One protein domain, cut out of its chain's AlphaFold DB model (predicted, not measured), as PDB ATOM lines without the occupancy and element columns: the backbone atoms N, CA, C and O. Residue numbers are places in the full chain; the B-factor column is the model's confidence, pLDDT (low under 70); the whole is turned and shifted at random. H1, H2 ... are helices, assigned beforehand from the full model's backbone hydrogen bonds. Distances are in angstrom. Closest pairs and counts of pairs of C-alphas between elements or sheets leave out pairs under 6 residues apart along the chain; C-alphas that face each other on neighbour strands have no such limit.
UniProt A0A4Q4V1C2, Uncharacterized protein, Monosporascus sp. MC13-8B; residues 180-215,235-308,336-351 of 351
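This is residues 180 to 215, 235 to 308 and 336 to 351 of the 351 residues of an uncharacterized protein of Monosporascus sp. MC13-8B (UniProt A0A4Q4V1C2). Two long helices, H1 and H2, run side by side in opposite ways, with the shorter H5 packed slantwise on both; at the end where H1 begins and H2 ends, the tiny H3 and then H4 make a corner. Residues 238 to 243 stick out, standing free. The printed part has 126 residues, 86 of them in five named helices, in the order H1, H2, H3, H4, H5 along the chain, with no named strand; the class is all helix. The whole is loose, with a radius of gyration of the C-alphas of 17.4 A, and elongated, spanning 52 by 33 by 24 A.

Find C-alpha 182 at (285.142, 172.347, 438.603); from there H1 runs 49.2 A to C-alpha 214 at (295.596, 124.861, 431.277). H2, residues 247 to 269, covers 33.1 A. H3 is residues 288 to 291, H4 residues 293 to 305, 18.5 A. H5, residues 336 to 348, covers 18.1 A and ends at C-alpha 348, (295.587, 137.114, 419.200).

Begin with H1, H2 and H5, an up-and-down bundle, each running against the one before it. H1 and H2 are close but not clearly touching, with closest C-alphas Phe 192 and Ile 265 at 7.5 A and a shallow tilt of 15 degrees. H1 touches H5 with residues 196 to 207 alone, at a steep tilt of 40 degrees; the closest C-alphas, Asp 200 and Leu 336, are 5.7 A apart. H2 and H3 only just touch, with 3 pairs of C-alphas within 8 A, the closest Leu 269 and Leu 288 at 4.9 A. H3 and H4 touch only at the corner, C-alphas 289 and 295 being 4.0 A apart. H2 and H4 are apart. Every O i to N i+4 pair is within hydrogen-bond range in H2, H4 and H5, and 27 of 29 in H1; H3 is too short for such a pair.

The C-alphas farthest apart, Gly 215 and Glu 293, lie 54.5 A apart. Look for two cuts, 26.4 A from C-alpha 215 to 235 and 17.4 A from C-alpha 308 to 336. The link from H2 to H3 is long. Low pLDDT, under 70, includes residues 235 to 247 and 346 to 351.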
ATOM      1  N   LEU A 180     280.976 173.768 432.943       70.44
ATOM      2  CA  LEU A 180     280.965 172.693 433.913       70.44
ATOM      3  C   LEU A 180     281.643 173.226 435.163       70.44
ATOM      4  O   LEU A 180     282.759 173.744 435.111       70.44
ATOM      5  N   SER A 181     280.962 173.087 436.296       81.00
ATOM      6  CA  SER A 181     281.587 173.415 437.565       81.00
ATOM      7  C   SER A 181     282.865 172.572 437.718       81.00
ATOM      8  O   SER A 181     282.886 171.400 437.320       81.00
ATOM      9  N   PRO A 182     283.935 173.119 438.317       78.50
ATOM     10  CA  PRO A 182     285.142 172.347 438.603       78.50
ATOM     11  C   PRO A 182     284.845 171.046 439.368       78.50
ATOM     12  O   PRO A 182     285.479 170.022 439.121       78.50
ATOM     13  N   ALA A 183     283.825 171.058 440.233       79.38
ATOM     14  CA  ALA A 183     283.332 169.875 440.932       79.38
ATOM     15  C   ALA A 183     282.812 168.788 439.971       79.38
ATOM     16  O   ALA A 183     283.114 167.612 440.160       79.38
ATOM     17  N   GLY A 184     282.094 169.164 438.908       81.44
ATOM     18  CA  GLY A 184     281.635 168.229 437.879       81.44
ATOM     19  C   GLY A 184     282.792 167.567 437.127       81.44
ATOM     20  O   GLY A 184     282.781 166.354 436.922       81.44
ATOM     21  N   ILE A 185     283.829 168.340 436.786       82.25
ATOM     22  CA  ILE A 185     285.040 167.820 436.129       82.25
ATOM     23  C   ILE A 185     285.774 166.836 437.049       82.25
ATOM     24  O   ILE A 185     286.169 165.758 436.605       82.25
ATOM     25  N   LEU A 186     285.928 167.175 438.333       82.75
ATOM     26  CA  LEU A 186     286.570 166.299 439.317       82.75
ATOM     27  C   LEU A 186     285.772 165.015 439.561       82.75
ATOM     28  O   LEU A 186     286.371 163.943 439.613       82.75
ATOM     29  N   ASN A 187     284.442 165.089 439.645       81.69
ATOM     30  CA  ASN A 187     283.587 163.906 439.770       81.69
ATOM     31  C   ASN A 187     283.695 162.993 438.547       81.69
ATOM     32  O   ASN A 187     283.778 161.770 438.695       81.69
ATOM     33  N   LEU A 188     283.748 163.570 437.346       82.75
ATOM     34  CA  LEU A 188     283.943 162.805 436.120       82.75
ATOM     35  C   LEU A 188     285.322 162.139 436.091       82.75
ATOM     36  O   LEU A 188     285.429 160.943 435.827       82.75
ATOM     37  N   LEU A 189     286.376 162.883 436.422       84.88
ATOM     38  CA  LEU A 189     287.730 162.348 436.479       84.88
ATOM     39  C   LEU A 189     287.867 161.246 437.544       84.88
ATOM     40  O   LEU A 189     288.463 160.206 437.281       84.88
ATOM     41  N   SER A 190     287.273 161.443 438.721       84.75
ATOM     42  CA  SER A 190     287.212 160.443 439.790       84.75
ATOM     43  C   SER A 190     286.499 159.171 439.320       84.75
ATOM     44  O   SER A 190     287.016 158.066 439.479       84.75
ATOM     45  N   SER A 191     285.358 159.320 438.640       80.88
ATOM     46  CA  SER A 191     284.608 158.197 438.066       80.88
ATOM     47  C   SER A 191     285.420 157.448 437.006       80.88
ATOM     48  O   SER A 191     285.443 156.220 436.999       80.88
ATOM     49  N   PHE A 192     286.142 158.175 436.149       85.06
ATOM     50  CA  PHE A 192     287.055 157.597 435.165       85.06
ATOM     51  C   PHE A 192     288.171 156.781 435.831       85.06
ATOM     52  O   PHE A 192     288.405 155.639 435.440       85.06
ATOM     53  N   LEU A 193     288.817 157.311 436.874       85.06
ATOM     54  CA  LEU A 193     289.850 156.583 437.620       85.06
ATOM     55  C   LEU A 193     289.282 155.357 438.349       85.06
ATOM     56  O   LEU A 193     289.922 154.310 438.391       85.06
ATOM     57  N   ARG A 194     288.059 155.439 438.879       83.44
ATOM     58  CA  ARG A 194     287.389 154.287 439.494       83.44
ATOM     59  C   ARG A 194     287.108 153.193 438.464       83.44
ATOM     60  O   ARG A 194     287.324 152.019 438.758       83.44
ATOM     61  N   LEU A 195     286.688 153.567 437.254       82.06
ATOM     62  CA  LEU A 195     286.514 152.625 436.146       82.06
ATOM     63  C   LEU A 195     287.822 151.933 435.786       82.06
ATOM     64  O   LEU A 195     287.829 150.715 435.647       82.06
ATOM     65  N   VAL A 196     288.923 152.684 435.697       84.94
ATOM     66  CA  VAL A 196     290.273 152.131 435.498       84.94
ATOM     67  C   VAL A 196     290.569 151.032 436.508       84.94
ATOM     68  O   VAL A 196     290.869 149.914 436.100       84.94
ATOM     69  N   THR A 197     290.393 151.306 437.801       84.25
ATOM     70  CA  THR A 197     290.671 150.334 438.867       84.25
ATOM     71  C   THR A 197     289.771 149.100 438.789       84.25
ATOM     72  O   THR A 197     290.246 147.975 438.948       84.25
ATOM     73  N   ILE A 198     288.472 149.288 438.522       81.62
ATOM     74  CA  ILE A 198     287.518 148.178 438.367       81.62
ATOM     75  C   ILE A 198     287.931 147.290 437.191       81.62
ATOM     76  O   ILE A 198     287.926 146.062 437.309       81.62
ATOM     77  N   PHE A 199     288.308 147.898 436.066       82.44
ATOM     78  CA  PHE A 199     288.742 147.147 434.901       82.44
ATOM     79  C   PHE A 199     290.083 146.463 435.132       82.44
ATOM     80  O   PHE A 199     290.178 145.285 434.819       82.44
ATOM     81  N   ASP A 200     291.069 147.110 435.750       84.44
ATOM     82  CA  ASP A 200     292.334 146.463 436.118       84.44
ATOM     83  C   ASP A 200     292.107 145.198 436.948       84.44
ATOM     84  O   ASP A 200     292.599 144.121 436.603       84.44
ATOM     85  N   TYR A 201     291.289 145.298 437.997       82.38
ATOM     86  CA  TYR A 201     290.951 144.154 438.836       82.38
ATOM     87  C   TYR A 201     290.260 143.041 438.039       82.38
ATOM     88  O   TYR A 201     290.598 141.862 438.171       82.38
ATOM     89  N   LEU A 202     289.316 143.405 437.171       78.94
ATOM     90  CA  LEU A 202     288.605 142.447 436.334       78.94
ATOM     91  C   LEU A 202     289.537 141.743 435.344       78.94
ATOM     92  O   LEU A 202     289.434 140.531 435.161       78.94
ATOM     93  N   LEU A 203     290.457 142.480 434.722       80.88
ATOM     94  CA  LEU A 203     291.427 141.923 433.788       80.88
ATOM     95  C   LEU A 203     292.379 140.959 434.506       80.88
ATOM     96  O   LEU A 203     292.582 139.851 434.013       80.88
ATOM     97  N   ILE A 204     292.876 141.316 435.696       82.94
ATOM     98  CA  ILE A 204     293.700 140.425 436.531       82.94
ATOM     99  C   ILE A 204     292.935 139.138 436.862       82.94
ATOM    100  O   ILE A 204     293.443 138.042 436.632       82.94
ATOM    101  N   ARG A 205     291.677 139.242 437.309       81.56
ATOM    102  CA  ARG A 205     290.841 138.071 437.622       81.56
ATOM    103  C   ARG A 205     290.569 137.185 436.408       81.56
ATOM    104  O   ARG A 205     290.572 135.957 436.525       81.56
ATOM    105  N   LEU A 206     290.332 137.779 435.237       76.50
ATOM    106  CA  LEU A 206     290.155 137.024 433.994       76.50
ATOM    107  C   LEU A 206     291.440 136.292 433.591       76.50
ATOM    108  O   LEU A 206     291.360 135.134 433.175       76.50
ATOM    109  N   LEU A 207     292.599 136.936 433.755       79.81
ATOM    110  CA  LEU A 207     293.912 136.347 433.498       79.81
ATOM    111  C   LEU A 207     294.191 135.174 434.446       79.81
ATOM    112  O   LEU A 207     294.477 134.074 433.975       79.81
ATOM    113  N   GLU A 208     294.009 135.348 435.757       80.62
ATOM    114  CA  GLU A 208     294.162 134.277 436.757       80.62
ATOM    115  C   GLU A 208     293.268 133.068 436.442       80.62
ATOM    116  O   GLU A 208     293.725 131.920 436.424       80.62
ATOM    117  N   LYS A 209     291.993 133.316 436.106       72.44
ATOM    118  CA  LYS A 209     291.045 132.253 435.744       72.44
ATOM    119  C   LYS A 209     291.378 131.599 434.398       72.44
ATOM    120  O   LYS A 209     290.866 130.517 434.122       72.44
ATOM    121  N   SER A 210     292.148 132.241 433.521       69.56
ATOM    122  CA  SER A 210     292.591 131.621 432.266       69.56
ATOM    123  C   SER A 210     293.730 130.629 432.517       69.56
ATOM    124  O   SER A 210     293.606 129.468 432.128       69.56
ATOM    125  N   HIS A 211     294.742 131.018 433.299       74.81
ATOM    126  CA  HIS A 211     295.909 130.184 433.602       74.81
ATOM    127  C   HIS A 211     295.578 128.912 434.390       74.81
ATOM    128  O   HIS A 211     296.207 127.875 434.188       74.81
ATOM    129  N   HIS A 212     294.573 128.950 435.268       69.88
ATOM    130  CA  HIS A 212     294.167 127.754 436.013       69.88
ATOM    131  C   HIS A 212     293.508 126.669 435.152       69.88
ATOM    132  O   HIS A 212     293.452 125.518 435.585       69.88
ATOM    133  N   THR A 213     293.034 127.004 433.950       63.25
ATOM    134  CA  THR A 213     292.385 126.033 433.056       63.25
ATOM    135  C   THR A 213     293.390 125.124 432.344       63.25
ATOM    136  O   THR A 213     293.073 123.962 432.111       63.25
ATOM    137  N   ASP A 214     294.611 125.599 432.086       62.19
ATOM    138  CA  ASP A 214     295.596 124.861 431.277       62.19
ATOM    139  C   ASP A 214     296.516 123.951 432.114       62.19
ATOM    140  O   ASP A 214     297.134 123.023 431.598       62.19
ATOM    141  N   GLY A 215     296.604 124.185 433.430       60.84
ATOM    142  CA  GLY A 215     297.593 123.534 434.299       60.84
ATOM    143  C   GLY A 215     297.165 122.220 434.962       60.84
ATOM    144  O   GLY A 215     298.004 121.541 435.555       60.84
ATOM    145  N   GLY A 235     276.053 136.876 433.516       53.59
ATOM    146  CA  GLY A 235     275.715 138.242 433.107       53.59
ATOM    147  C   GLY A 235     275.954 138.602 431.642       53.59
ATOM    148  O   GLY A 235     275.343 139.551 431.161       53.59
ATOM    149  N   LEU A 236     276.779 137.848 430.906       54.31
ATOM    150  CA  LEU A 236     276.976 138.074 429.465       54.31
ATOM    151  C   LEU A 236     275.855 137.471 428.611       54.31
ATOM    152  O   LEU A 236     275.604 137.963 427.515       54.31
ATOM    153  N   HIS A 237     275.143 136.464 429.132       52.56
ATOM    154  CA  HIS A 237     273.958 135.907 428.469       52.56
ATOM    155  C   HIS A 237     272.898 136.979 428.188       52.56
ATOM    156  O   HIS A 237     272.355 137.017 427.092       52.56
ATOM    157  N   LEU A 238     272.700 137.915 429.123       51.16
ATOM    158  CA  LEU A 238     271.688 138.973 429.020       51.16
ATOM    159  C   LEU A 238     271.900 139.936 427.848       51.16
ATOM    160  O   LEU A 238     270.965 140.622 427.452       51.16
ATOM    161  N   LEU A 239     273.124 140.045 427.329       51.31
ATOM    162  CA  LEU A 239     273.424 141.034 426.297       51.31
ATOM    163  C   LEU A 239     273.096 140.551 424.887       51.31
ATOM    164  O   LEU A 239     272.991 141.400 424.003       51.31
ATOM    165  N   ALA A 240     272.960 139.240 424.650       49.69
ATOM    166  CA  ALA A 240     272.701 138.771 423.292       49.69
ATOM    167  C   ALA A 240     272.102 137.357 423.140       49.69
ATOM    168  O   ALA A 240     271.942 136.937 422.001       49.69
ATOM    169  N   ASP A 241     271.826 136.598 424.211       49.88
ATOM    170  CA  ASP A 241     271.306 135.211 424.154       49.88
ATOM    171  C   ASP A 241     272.068 134.245 423.217       49.88
ATOM    172  O   ASP A 241     271.608 133.144 422.919       49.88
ATOM    173  N   PHE A 242     273.275 134.608 422.771       49.66
ATOM    174  CA  PHE A 242     274.092 133.733 421.946       49.66
ATOM    175  C   PHE A 242     274.817 132.724 422.847       49.66
ATOM    176  O   PHE A 242     275.601 133.141 423.712       49.66
ATOM    177  N   PRO A 243     274.630 131.405 422.635       52.50
ATOM    178  CA  PRO A 243     275.445 130.374 423.264       52.50
ATOM    179  C   PRO A 243     276.853 130.451 422.668       52.50
ATOM    180  O   PRO A 243     277.205 129.784 421.696       52.50
ATOM    181  N   LEU A 244     277.666 131.346 423.217       52.44
ATOM    182  CA  LEU A 244     279.022 131.580 422.753       52.44
ATOM    183  C   LEU A 244     279.915 130.479 423.323       52.44
ATOM    184  O   LEU A 244     280.491 130.611 424.399       52.44
ATOM    185  N   TYR A 245     280.075 129.407 422.546       55.59
ATOM    186  CA  TYR A 245     281.082 128.357 422.750       55.59
ATOM    187  C   TYR A 245     282.529 128.894 422.795       55.59
ATOM    188  O   TYR A 245     283.460 128.161 423.114       55.59
ATOM    189  N   GLN A 246     282.736 130.182 422.514       68.19
ATOM    190  CA  GLN A 246     284.037 130.817 422.406       68.19
ATOM    191  C   GLN A 246     284.228 131.835 423.544       68.19
ATOM    192  O   GLN A 246     283.968 133.030 423.399       68.19
ATOM    193  N   ARG A 247     284.713 131.360 424.702       68.00
ATOM    194  CA  ARG A 247     285.100 132.201 425.859       68.00
ATOM    195  C   ARG A 247     286.023 133.355 425.443       68.00
ATOM    196  O   ARG A 247     285.891 134.463 425.954       68.00
ATOM    197  N   SER A 248     286.919 133.118 424.482       72.50
ATOM    198  CA  SER A 248     287.807 134.151 423.938       72.50
ATOM    199  C   SER A 248     287.050 135.254 423.193       72.50
ATOM    200  O   SER A 248     287.411 136.419 423.327       72.50
ATOM    201  N   LEU A 249     285.958 134.938 422.488       78.75
ATOM    202  CA  LEU A 249     285.127 135.935 421.809       78.75
ATOM    203  C   LEU A 249     284.377 136.821 422.811       78.75
ATOM    204  O   LEU A 249     284.349 138.038 422.645       78.75
ATOM    205  N   GLN A 250     283.837 136.243 423.887       75.19
ATOM    206  CA  GLN A 250     283.204 137.019 424.963       75.19
ATOM    207  C   GLN A 250     284.182 138.007 425.600       75.19
ATOM    208  O   GLN A 250     283.851 139.177 425.786       75.19
ATOM    209  N   ILE A 251     285.403 137.550 425.887       76.69
ATOM    210  CA  ILE A 251     286.463 138.396 426.444       76.69
ATOM    211  C   ILE A 251     286.863 139.489 425.440       76.69
ATOM    212  O   ILE A 251     286.994 140.646 425.832       76.69
ATOM    213  N   LYS A 252     286.983 139.167 424.142       81.69
ATOM    214  CA  LYS A 252     287.257 140.147 423.075       81.69
ATOM    215  C   LYS A 252     286.181 141.234 423.010       81.69
ATOM    216  O   LYS A 252     286.513 142.416 423.047       81.69
ATOM    217  N   ILE A 253     284.902 140.849 422.962       82.25
ATOM    218  CA  ILE A 253     283.768 141.789 422.930       82.25
ATOM    219  C   ILE A 253     283.769 142.669 424.178       82.25
ATOM    220  O   ILE A 253     283.583 143.881 424.083       82.25
ATOM    221  N   LEU A 254     284.012 142.068 425.340       80.31
ATOM    222  CA  LEU A 254     284.092 142.778 426.602       80.31
ATOM    223  C   LEU A 254     285.198 143.839 426.579       80.31
ATOM    224  O   LEU A 254     284.917 145.014 426.796       80.31
ATOM    225  N   ILE A 255     286.432 143.450 426.257       83.25
ATOM    226  CA  ILE A 255     287.567 144.377 426.167       83.25
ATOM    227  C   ILE A 255     287.268 145.493 425.163       83.25
ATOM    228  O   ILE A 255     287.514 146.661 425.455       83.25
ATOM    229  N   GLN A 256     286.687 145.156 424.011       86.19
ATOM    230  CA  GLN A 256     286.328 146.138 422.992       86.19
ATOM    231  C   GLN A 256     285.290 147.140 423.507       86.19
ATOM    232  O   GLN A 256     285.430 148.342 423.288       86.19
ATOM    233  N   LYS A 257     284.270 146.666 424.233       83.19
ATOM    234  CA  LYS A 257     283.253 147.521 424.856       83.19
ATOM    235  C   LYS A 257     283.894 148.463 425.874       83.19
ATOM    236  O   LYS A 257     283.597 149.650 425.859       83.19
ATOM    237  N   ILE A 258     284.791 147.949 426.714       83.50
ATOM    238  CA  ILE A 258     285.507 148.724 427.735       83.50
ATOM    239  C   ILE A 258     286.360 149.818 427.090       83.50
ATOM    240  O   ILE A 258     286.245 150.984 427.455       83.50
ATOM    241  N   LEU A 259     287.171 149.455 426.093       87.69
ATOM    242  CA  LEU A 259     288.004 150.399 425.348       87.69
ATOM    243  C   LEU A 259     287.171 151.492 424.683       87.69
ATOM    244  O   LEU A 259     287.553 152.657 424.719       87.69
ATOM    245  N   HIS A 260     286.020 151.126 424.119       87.00
ATOM    246  CA  HIS A 260     285.107 152.089 423.525       87.00
ATOM    247  C   HIS A 260     284.519 153.056 424.565       87.00
ATOM    248  O   HIS A 260     284.418 154.250 424.294       87.00
ATOM    249  N   GLN A 261     284.183 152.582 425.771       84.81
ATOM    250  CA  GLN A 261     283.736 153.477 426.845       84.81
ATOM    251  C   GLN A 261     284.841 154.436 427.285       84.81
ATOM    252  O   GLN A 261     284.584 155.629 427.447       84.81
ATOM    253  N   PHE A 262     286.075 153.947 427.422       88.81
ATOM    254  CA  PHE A 262     287.216 154.812 427.709       88.81
ATOM    255  C   PHE A 262     287.434 155.848 426.611       88.81
ATOM    256  O   PHE A 262     287.598 157.017 426.931       88.81
ATOM    257  N   GLU A 263     287.341 155.464 425.337       90.12
ATOM    258  CA  GLU A 263     287.445 156.391 424.205       90.12
ATOM    259  C   GLU A 263     286.400 157.515 424.286       90.12
ATOM    260  O   GLU A 263     286.727 158.686 424.093       90.12
ATOM    261  N   ILE A 264     285.141 157.182 424.595       86.94
ATOM    262  CA  ILE A 264     284.072 158.179 424.734       86.94
ATOM    263  C   ILE A 264     284.388 159.148 425.878       86.94
ATOM    264  O   ILE A 264     284.306 160.363 425.684       86.94
ATOM    265  N   ILE A 265     284.771 158.637 427.052       86.62
ATOM    266  CA  ILE A 265     285.072 159.472 428.225       86.62
ATOM    267  C   ILE A 265     286.314 160.335 427.971       86.62
ATOM    268  O   ILE A 265     286.297 161.529 428.261       86.62
ATOM    269  N   GLU A 266     287.366 159.766 427.381       90.31
ATOM    270  CA  GLU A 266     288.597 160.468 426.999       90.31
ATOM    271  C   GLU A 266     288.322 161.613 426.029       90.31
ATOM    272  O   GLU A 266     288.884 162.699 426.189       90.31
ATOM    273  N   ARG A 267     287.444 161.386 425.045       88.56
ATOM    274  CA  ARG A 267     287.027 162.406 424.082       88.56
ATOM    275  C   ARG A 267     286.237 163.521 424.757       88.56
ATOM    276  O   ARG A 267     286.524 164.685 424.502       88.56
ATOM    277  N   ILE A 268     285.281 163.182 425.625       85.50
ATOM    278  CA  ILE A 268     284.485 164.168 426.376       85.50
ATOM    279  C   ILE A 268     285.398 165.019 427.267       85.50
ATOM    280  O   ILE A 268     285.320 166.248 427.259       85.50
ATOM    281  N   LEU A 269     286.307 164.370 427.995       86.50
ATOM    282  CA  LEU A 269     287.274 165.045 428.854       86.50
ATOM    283  C   LEU A 269     288.309 165.848 428.059       86.50
ATOM    284  O   LEU A 269     288.840 166.819 428.583       86.50
ATOM    285  N   GLY A 270     288.605 165.484 426.812       88.38
ATOM    286  CA  GLY A 270     289.719 166.072 426.069       88.38
ATOM    287  C   GLY A 270     291.066 165.692 426.683       88.38
ATOM    288  O   GLY A 270     291.956 166.533 426.799       88.38
ATOM    289  N   LEU A 271     291.209 164.438 427.129       87.44
ATOM    290  CA  LEU A 271     292.456 163.977 427.740       87.44
ATOM    291  C   LEU A 271     293.606 164.017 426.718       87.44
ATOM    292  O   LEU A 271     293.418 163.623 425.558       87.44
ATOM    293  N   PRO A 272     294.813 164.449 427.121       85.44
ATOM    294  CA  PRO A 272     295.985 164.398 426.259       85.44
ATOM    295  C   PRO A 272     296.434 162.945 426.063       85.44
ATOM    296  O   PRO A 272     296.193 162.090 426.917       85.44
ATOM    297  N   VAL A 273     297.114 162.663 424.950       86.81
ATOM    298  CA  VAL A 273     297.484 161.299 424.522       86.81
ATOM    299  C   VAL A 273     298.214 160.481 425.598       86.81
ATOM    300  O   VAL A 273     298.020 159.271 425.692       86.81
ATOM    301  N   GLN A 274     298.994 161.133 426.465       83.62
ATOM    302  CA  GLN A 274     299.759 160.485 427.534       83.62
ATOM    303  C   GLN A 274     298.871 159.923 428.652       83.62
ATOM    304  O   GLN A 274     299.265 158.973 429.320       83.62
ATOM    305  N   LEU A 275     297.686 160.505 428.859       83.38
ATOM    306  CA  LEU A 275     296.743 160.099 429.905       83.38
ATOM    307  C   LEU A 275     295.627 159.188 429.381       83.38
ATOM    308  O   LEU A 275     294.797 158.725 430.158       83.38
ATOM    309  N   ARG A 276     295.593 158.927 428.070       89.12
ATOM    310  CA  ARG A 276     294.605 158.035 427.455       89.12
ATOM    311  C   ARG A 276     294.920 156.574 427.752       89.12
ATOM    312  O   ARG A 276     296.074 156.192 427.918       89.12
ATOM    313  N   ILE A 277     293.893 155.748 427.758       88.38
ATOM    314  CA  ILE A 277     293.933 154.290 427.871       88.38
ATOM    315  C   ILE A 277     293.681 153.662 426.499       88.38
ATOM    316  O   ILE A 277     294.270 152.627 426.196       88.38
ATOM    317  N   SER A 278     292.864 154.295 425.643       86.81
ATOM    318  CA  SER A 278     292.528 153.766 424.308       86.81
ATOM    319  C   SER A 278     293.726 153.648 423.353       86.81
ATOM    320  O   SER A 278     293.643 152.930 422.355       86.81
ATOM    321  N   ASP A 279     294.840 154.317 423.671       83.12
ATOM    322  CA  ASP A 279     296.070 154.408 422.869       83.12
ATOM    323  C   ASP A 279     295.869 155.009 421.466       83.12
ATOM    324  O   ASP A 279     296.728 154.909 420.591       83.12
ATOM    325  N   ARG A 280     294.731 155.676 421.235       83.94
ATOM    326  CA  ARG A 280     294.495 156.419 419.999       83.94
ATOM    327  C   ARG A 280     295.308 157.706 419.972       83.94
ATOM    328  O   ARG A 280     295.253 158.517 420.902       83.94
ATOM    329  N   GLN A 281     295.995 157.912 418.851       83.31
ATOM    330  CA  GLN A 281     296.755 159.129 418.564       83.31
ATOM    331  C   GLN A 281     295.896 160.268 417.994       83.31
ATOM    332  O   GLN A 281     296.431 161.314 417.657       83.31
ATOM    333  N   ASP A 282     294.574 160.095 417.906       83.25
ATOM    334  CA  ASP A 282     293.673 161.135 417.402       83.25
ATOM    335  C   ASP A 282     293.706 162.361 418.321       83.25
ATOM    336  O   ASP A 282     293.345 162.277 419.496       83.25
ATOM    337  N   ASP A 283     294.107 163.522 417.821       77.81
ATOM    338  CA  ASP A 283     294.083 164.738 418.627       77.81
ATOM    339  C   ASP A 283     292.633 165.191 418.880       77.81
ATOM    340  O   ASP A 283     291.939 165.698 417.995       77.81
ATOM    341  N   TYR A 284     292.150 165.005 420.111       79.69
ATOM    342  CA  TYR A 284     290.869 165.545 420.563       79.69
ATOM    343  C   TYR A 284     291.015 167.039 420.869       79.69
ATOM    344  O   TYR A 284     291.203 167.439 422.013       79.69
ATOM    345  N   TRP A 285     290.920 167.869 419.828       70.19
ATOM    346  CA  TRP A 285     290.953 169.337 419.938       70.19
ATOM    347  C   TRP A 285     289.704 169.932 420.606       70.19
ATOM    348  O   TRP A 285     289.684 171.100 420.982       70.19
ATOM    349  N   THR A 286     288.642 169.139 420.755       76.25
ATOM    350  CA  THR A 286     287.369 169.544 421.358       76.25
ATOM    351  C   THR A 286     287.051 168.639 422.541       76.25
ATOM    352  O   THR A 286     286.524 167.544 422.352       76.25
ATOM    353  N   GLY A 287     287.371 169.095 423.749       80.50
ATOM    354  CA  GLY A 287     287.012 168.430 424.999       80.50
ATOM    355  C   GLY A 287     287.108 169.393 426.181       80.50
ATOM    356  O   GLY A 287     287.728 170.452 426.066       80.50
ATOM    357  N   LEU A 288     286.492 169.025 427.306       81.19
ATOM    358  CA  LEU A 288     286.348 169.878 428.498       81.19
ATOM    359  C   LEU A 288     287.657 170.487 428.993       81.19
ATOM    360  O   LEU A 288     287.705 171.650 429.374       81.19
ATOM    361  N   LEU A 289     288.728 169.697 428.989       82.25
ATOM    362  CA  LEU A 289     290.017 170.130 429.511       82.25
ATOM    363  C   LEU A 289     290.820 170.980 428.518       82.25
ATOM    364  O   LEU A 289     291.815 171.582 428.915       82.25
ATOM    365  N   HIS A 290     290.410 171.024 427.247       77.06
ATOM    366  CA  HIS A 290     291.133 171.732 426.191       77.06
ATOM    367  C   HIS A 290     290.685 173.192 426.038       77.06
ATOM    368  O   HIS A 290     291.478 174.025 425.611       77.06
ATOM    369  N   SER A 291     289.429 173.515 426.376       68.62
ATOM    370  CA  SER A 291     288.868 174.856 426.160       68.62
ATOM    371  C   SER A 291     289.063 175.828 427.321       68.62
ATOM    372  O   SER A 291     289.000 177.031 427.094       68.62
ATOM    373  N   ASP A 292     289.299 175.334 428.540       68.50
ATOM    374  CA  ASP A 292     289.353 176.171 429.742       68.50
ATOM    375  C   ASP A 292     290.757 176.260 430.345       68.50
ATOM    376  O   ASP A 292     291.446 175.254 430.550       68.50
ATOM    377  N   GLU A 293     291.142 177.472 430.762       80.38
ATOM    378  CA  GLU A 293     292.331 177.708 431.592       80.38
ATOM    379  C   GLU A 293     292.316 176.809 432.838       80.38
ATOM    380  O   GLU A 293     293.353 176.284 433.249       80.38
ATOM    381  N   ILE A 294     291.126 176.557 433.392       76.81
ATOM    382  CA  ILE A 294     290.885 175.647 434.520       76.81
ATOM    383  C   ILE A 294     291.345 174.225 434.184       76.81
ATOM    384  O   ILE A 294     292.060 173.610 434.977       76.81
ATOM    385  N   GLY A 295     290.984 173.716 433.002       75.94
ATOM    386  CA  GLY A 295     291.397 172.397 432.529       75.94
ATOM    387  C   GLY A 295     292.912 172.298 432.395       75.94
ATOM    388  O   GLY A 295     293.520 171.354 432.903       75.94
ATOM    389  N   SER A 296     293.540 173.325 431.815       78.31
ATOM    390  CA  SER A 296     294.998 173.398 431.684       78.31
ATOM    391  C   SER A 296     295.714 173.454 433.042       78.31
ATOM    392  O   SER A 296     296.726 172.780 433.239       78.31
ATOM    393  N   ASN A 297     295.163 174.192 434.012       83.62
ATOM    394  CA  ASN A 297     295.702 174.300 435.365       83.62
ATOM    395  C   ASN A 297     295.551 172.988 436.137       83.62
ATOM    396  O   ASN A 297     296.486 172.579 436.825       83.62
ATOM    397  N   LEU A 298     294.421 172.294 435.982       80.81
ATOM    398  CA  LEU A 298     294.195 170.978 436.574       80.81
ATOM    399  C   LEU A 298     295.162 169.940 435.993       80.81
ATOM    400  O   LEU A 298     295.818 169.216 436.742       80.81
ATOM    401  N   LEU A 299     295.323 169.916 434.669       80.44
ATOM    402  CA  LEU A 299     296.300 169.067 433.987       80.44
ATOM    403  C   LEU A 299     297.727 169.367 434.432       80.44
ATOM    404  O   LEU A 299     298.493 168.441 434.682       80.44
ATOM    405  N   LYS A 300     298.081 170.643 434.584       82.69
ATOM    406  CA  LYS A 300     299.389 171.063 435.093       82.69
ATOM    407  C   LYS A 300     299.589 170.658 436.552       82.69
ATOM    408  O   LYS A 300     300.688 170.263 436.923       82.69
ATOM    409  N   PHE A 301     298.544 170.713 437.372       81.81
ATOM    410  CA  PHE A 301     298.585 170.258 438.760       81.81
ATOM    411  C   PHE A 301     298.791 168.739 438.847       81.81
ATOM    412  O   PHE A 301     299.655 168.269 439.588       81.81
ATOM    413  N   MET A 302     298.066 167.968 438.036       76.00
ATOM    414  CA  MET A 302     298.214 166.512 437.964       76.00
ATOM    415  C   MET A 302     299.566 166.099 437.367       76.00
ATOM    416  O   MET A 302     300.273 165.272 437.940       76.00
ATOM    417  N   GLY A 303     299.959 166.717 436.255       71.12
ATOM    418  CA  GLY A 303     301.229 166.496 435.562       71.12
ATOM    419  C   GLY A 303     302.447 167.124 436.244       71.12
ATOM    420  O   GLY A 303     303.563 166.899 435.801       71.12
ATOM    421  N   GLY A 304     302.259 167.915 437.302       73.19
ATOM    422  CA  GLY A 304     303.335 168.350 438.195       73.19
ATOM    423  C   GLY A 304     303.608 167.349 439.320       73.19
ATOM    424  O   GLY A 304     304.705 167.328 439.871       73.19
ATOM    425  N   ARG A 305     302.622 166.507 439.664       60.88
ATOM    426  CA  ARG A 305     302.778 165.423 440.651       60.88
ATOM    427  C   ARG A 305     303.235 164.120 440.019       60.88
ATOM    428  O   ARG A 305     304.068 163.414 440.578       60.88
ATOM    429  N   LEU A 306     302.697 163.807 438.851       56.97
ATOM    430  CA  LEU A 306     303.269 162.803 437.975       56.97
ATOM    431  C   LEU A 306     304.468 163.498 437.340       56.97
ATOM    432  O   LEU A 306     304.235 164.432 436.595       56.97
ATOM    433  N   ASN A 307     305.717 163.136 437.630       54.00
ATOM    434  CA  ASN A 307     306.887 163.675 436.916       54.00
ATOM    435  C   ASN A 307     306.865 163.228 435.436       54.00
ATOM    436  O   ASN A 307     307.736 162.504 434.966       54.00
ATOM    437  N   LEU A 308     305.850 163.654 434.686       53.50
ATOM    438  CA  LEU A 308     305.725 163.597 433.242       53.50
ATOM    439  C   LEU A 308     306.566 164.742 432.677       53.50
ATOM    440  O   LEU A 308     306.103 165.538 431.860       53.50
ATOM    441  N   LEU A 336     297.445 149.367 433.620       70.38
ATOM    442  CA  LEU A 336     296.258 149.017 432.818       70.38
ATOM    443  C   LEU A 336     296.572 148.885 431.324       70.38
ATOM    444  O   LEU A 336     296.102 147.961 430.664       70.38
ATOM    445  N   ARG A 337     297.420 149.773 430.792       71.44
ATOM    446  CA  ARG A 337     297.899 149.700 429.404       71.44
ATOM    447  C   ARG A 337     298.625 148.385 429.120       71.44
ATOM    448  O   ARG A 337     298.383 147.764 428.089       71.44
ATOM    449  N   GLU A 338     299.481 147.941 430.034       80.19
ATOM    450  CA  GLU A 338     300.191 146.669 429.919       80.19
ATOM    451  C   GLU A 338     299.238 145.471 430.044       80.19
ATOM    452  O   GLU A 338     299.332 144.538 429.250       80.19
ATOM    453  N   ASN A 339     298.269 145.515 430.963       72.25
ATOM    454  CA  ASN A 339     297.252 144.467 431.112       72.25
ATOM    455  C   ASN A 339     296.378 144.337 429.858       72.25
ATOM    456  O   ASN A 339     296.147 143.228 429.374       72.25
ATOM    457  N   ILE A 340     295.952 145.464 429.281       70.19
ATOM    458  CA  ILE A 340     295.225 145.505 428.007       70.19
ATOM    459  C   ILE A 340     296.099 144.948 426.878       70.19
ATOM    460  O   ILE A 340     295.612 144.148 426.079       70.19
ATOM    461  N   ALA A 341     297.381 145.318 426.808       77.94
ATOM    462  CA  ALA A 341     298.301 144.801 425.795       77.94
ATOM    463  C   ALA A 341     298.496 143.280 425.914       77.94
ATOM    464  O   ALA A 341     298.397 142.574 424.911       77.94
ATOM    465  N   ARG A 342     298.686 142.758 427.133       78.00
ATOM    466  CA  ARG A 342     298.788 141.315 427.410       78.00
ATOM    467  C   ARG A 342     297.510 140.572 427.039       78.00
ATOM    468  O   ARG A 342     297.573 139.508 426.433       78.00
ATOM    469  N   LEU A 343     296.345 141.141 427.341       66.81
ATOM    470  CA  LEU A 343     295.069 140.546 426.948       66.81
ATOM    471  C   LEU A 343     294.839 140.575 425.443       66.81
ATOM    472  O   LEU A 343     294.312 139.607 424.904       66.81
ATOM    473  N   ARG A 344     295.260 141.638 424.746       70.62
ATOM    474  CA  ARG A 344     295.266 141.659 423.277       70.62
ATOM    475  C   ARG A 344     296.172 140.561 422.730       70.62
ATOM    476  O   ARG A 344     295.748 139.841 421.837       70.62
ATOM    477  N   GLN A 345     297.369 140.379 423.291       80.44
ATOM    478  CA  GLN A 345     298.270 139.288 422.901       80.44
ATOM    479  C   GLN A 345     297.628 137.914 423.123       80.44
ATOM    480  O   GLN A 345     297.584 137.123 422.190       80.44
ATOM    481  N   LEU A 346     297.042 137.657 424.298       66.31
ATOM    482  CA  LEU A 346     296.320 136.409 424.583       66.31
ATOM    483  C   LEU A 346     295.107 136.197 423.671       66.31
ATOM    484  O   LEU A 346     294.787 135.071 423.319       66.31
ATOM    485  N   ALA A 347     294.432 137.274 423.272       62.25
ATOM    486  CA  ALA A 347     293.312 137.221 422.344       62.25
ATOM    487  C   ALA A 347     293.751 136.987 420.883       62.25
ATOM    488  O   ALA A 347     292.947 136.492 420.094       62.25
ATOM    489  N   HIS A 348     294.982 137.358 420.517       64.19
ATOM    490  CA  HIS A 348     295.587 137.114 419.200       64.19
ATOM    491  C   HIS A 348     296.369 135.799 419.119       64.19
ATOM    492  O   HIS A 348     296.696 135.370 418.015       64.19
ATOM    493  N   MET A 349     296.657 135.152 420.251       52.41
ATOM    494  CA  MET A 349     297.048 133.746 420.263       52.41
ATOM    495  C   MET A 349     295.811 132.911 419.926       52.41
ATOM    496  O   MET A 349     295.102 132.428 420.806       52.41
ATOM    497  N   ASP A 350     295.513 132.822 418.633       41.16
ATOM    498  CA  ASP A 350     294.583 131.830 418.114       41.16
ATOM    499  C   ASP A 350     295.138 130.423 418.422       41.16
ATOM    500  O   ASP A 350     296.324 130.144 418.218       41.16
ATOM    501  N   ILE A 351     294.257 129.588 418.981       36.88
ATOM    502  CA  ILE A 351     294.367 128.124 419.089       36.88
ATOM    503  C   ILE A 351     294.074 127.518 417.720       36.88
ATOM    504  O   ILE A 351     293.113 128.008 417.081       36.88
TER     505      ILE A 351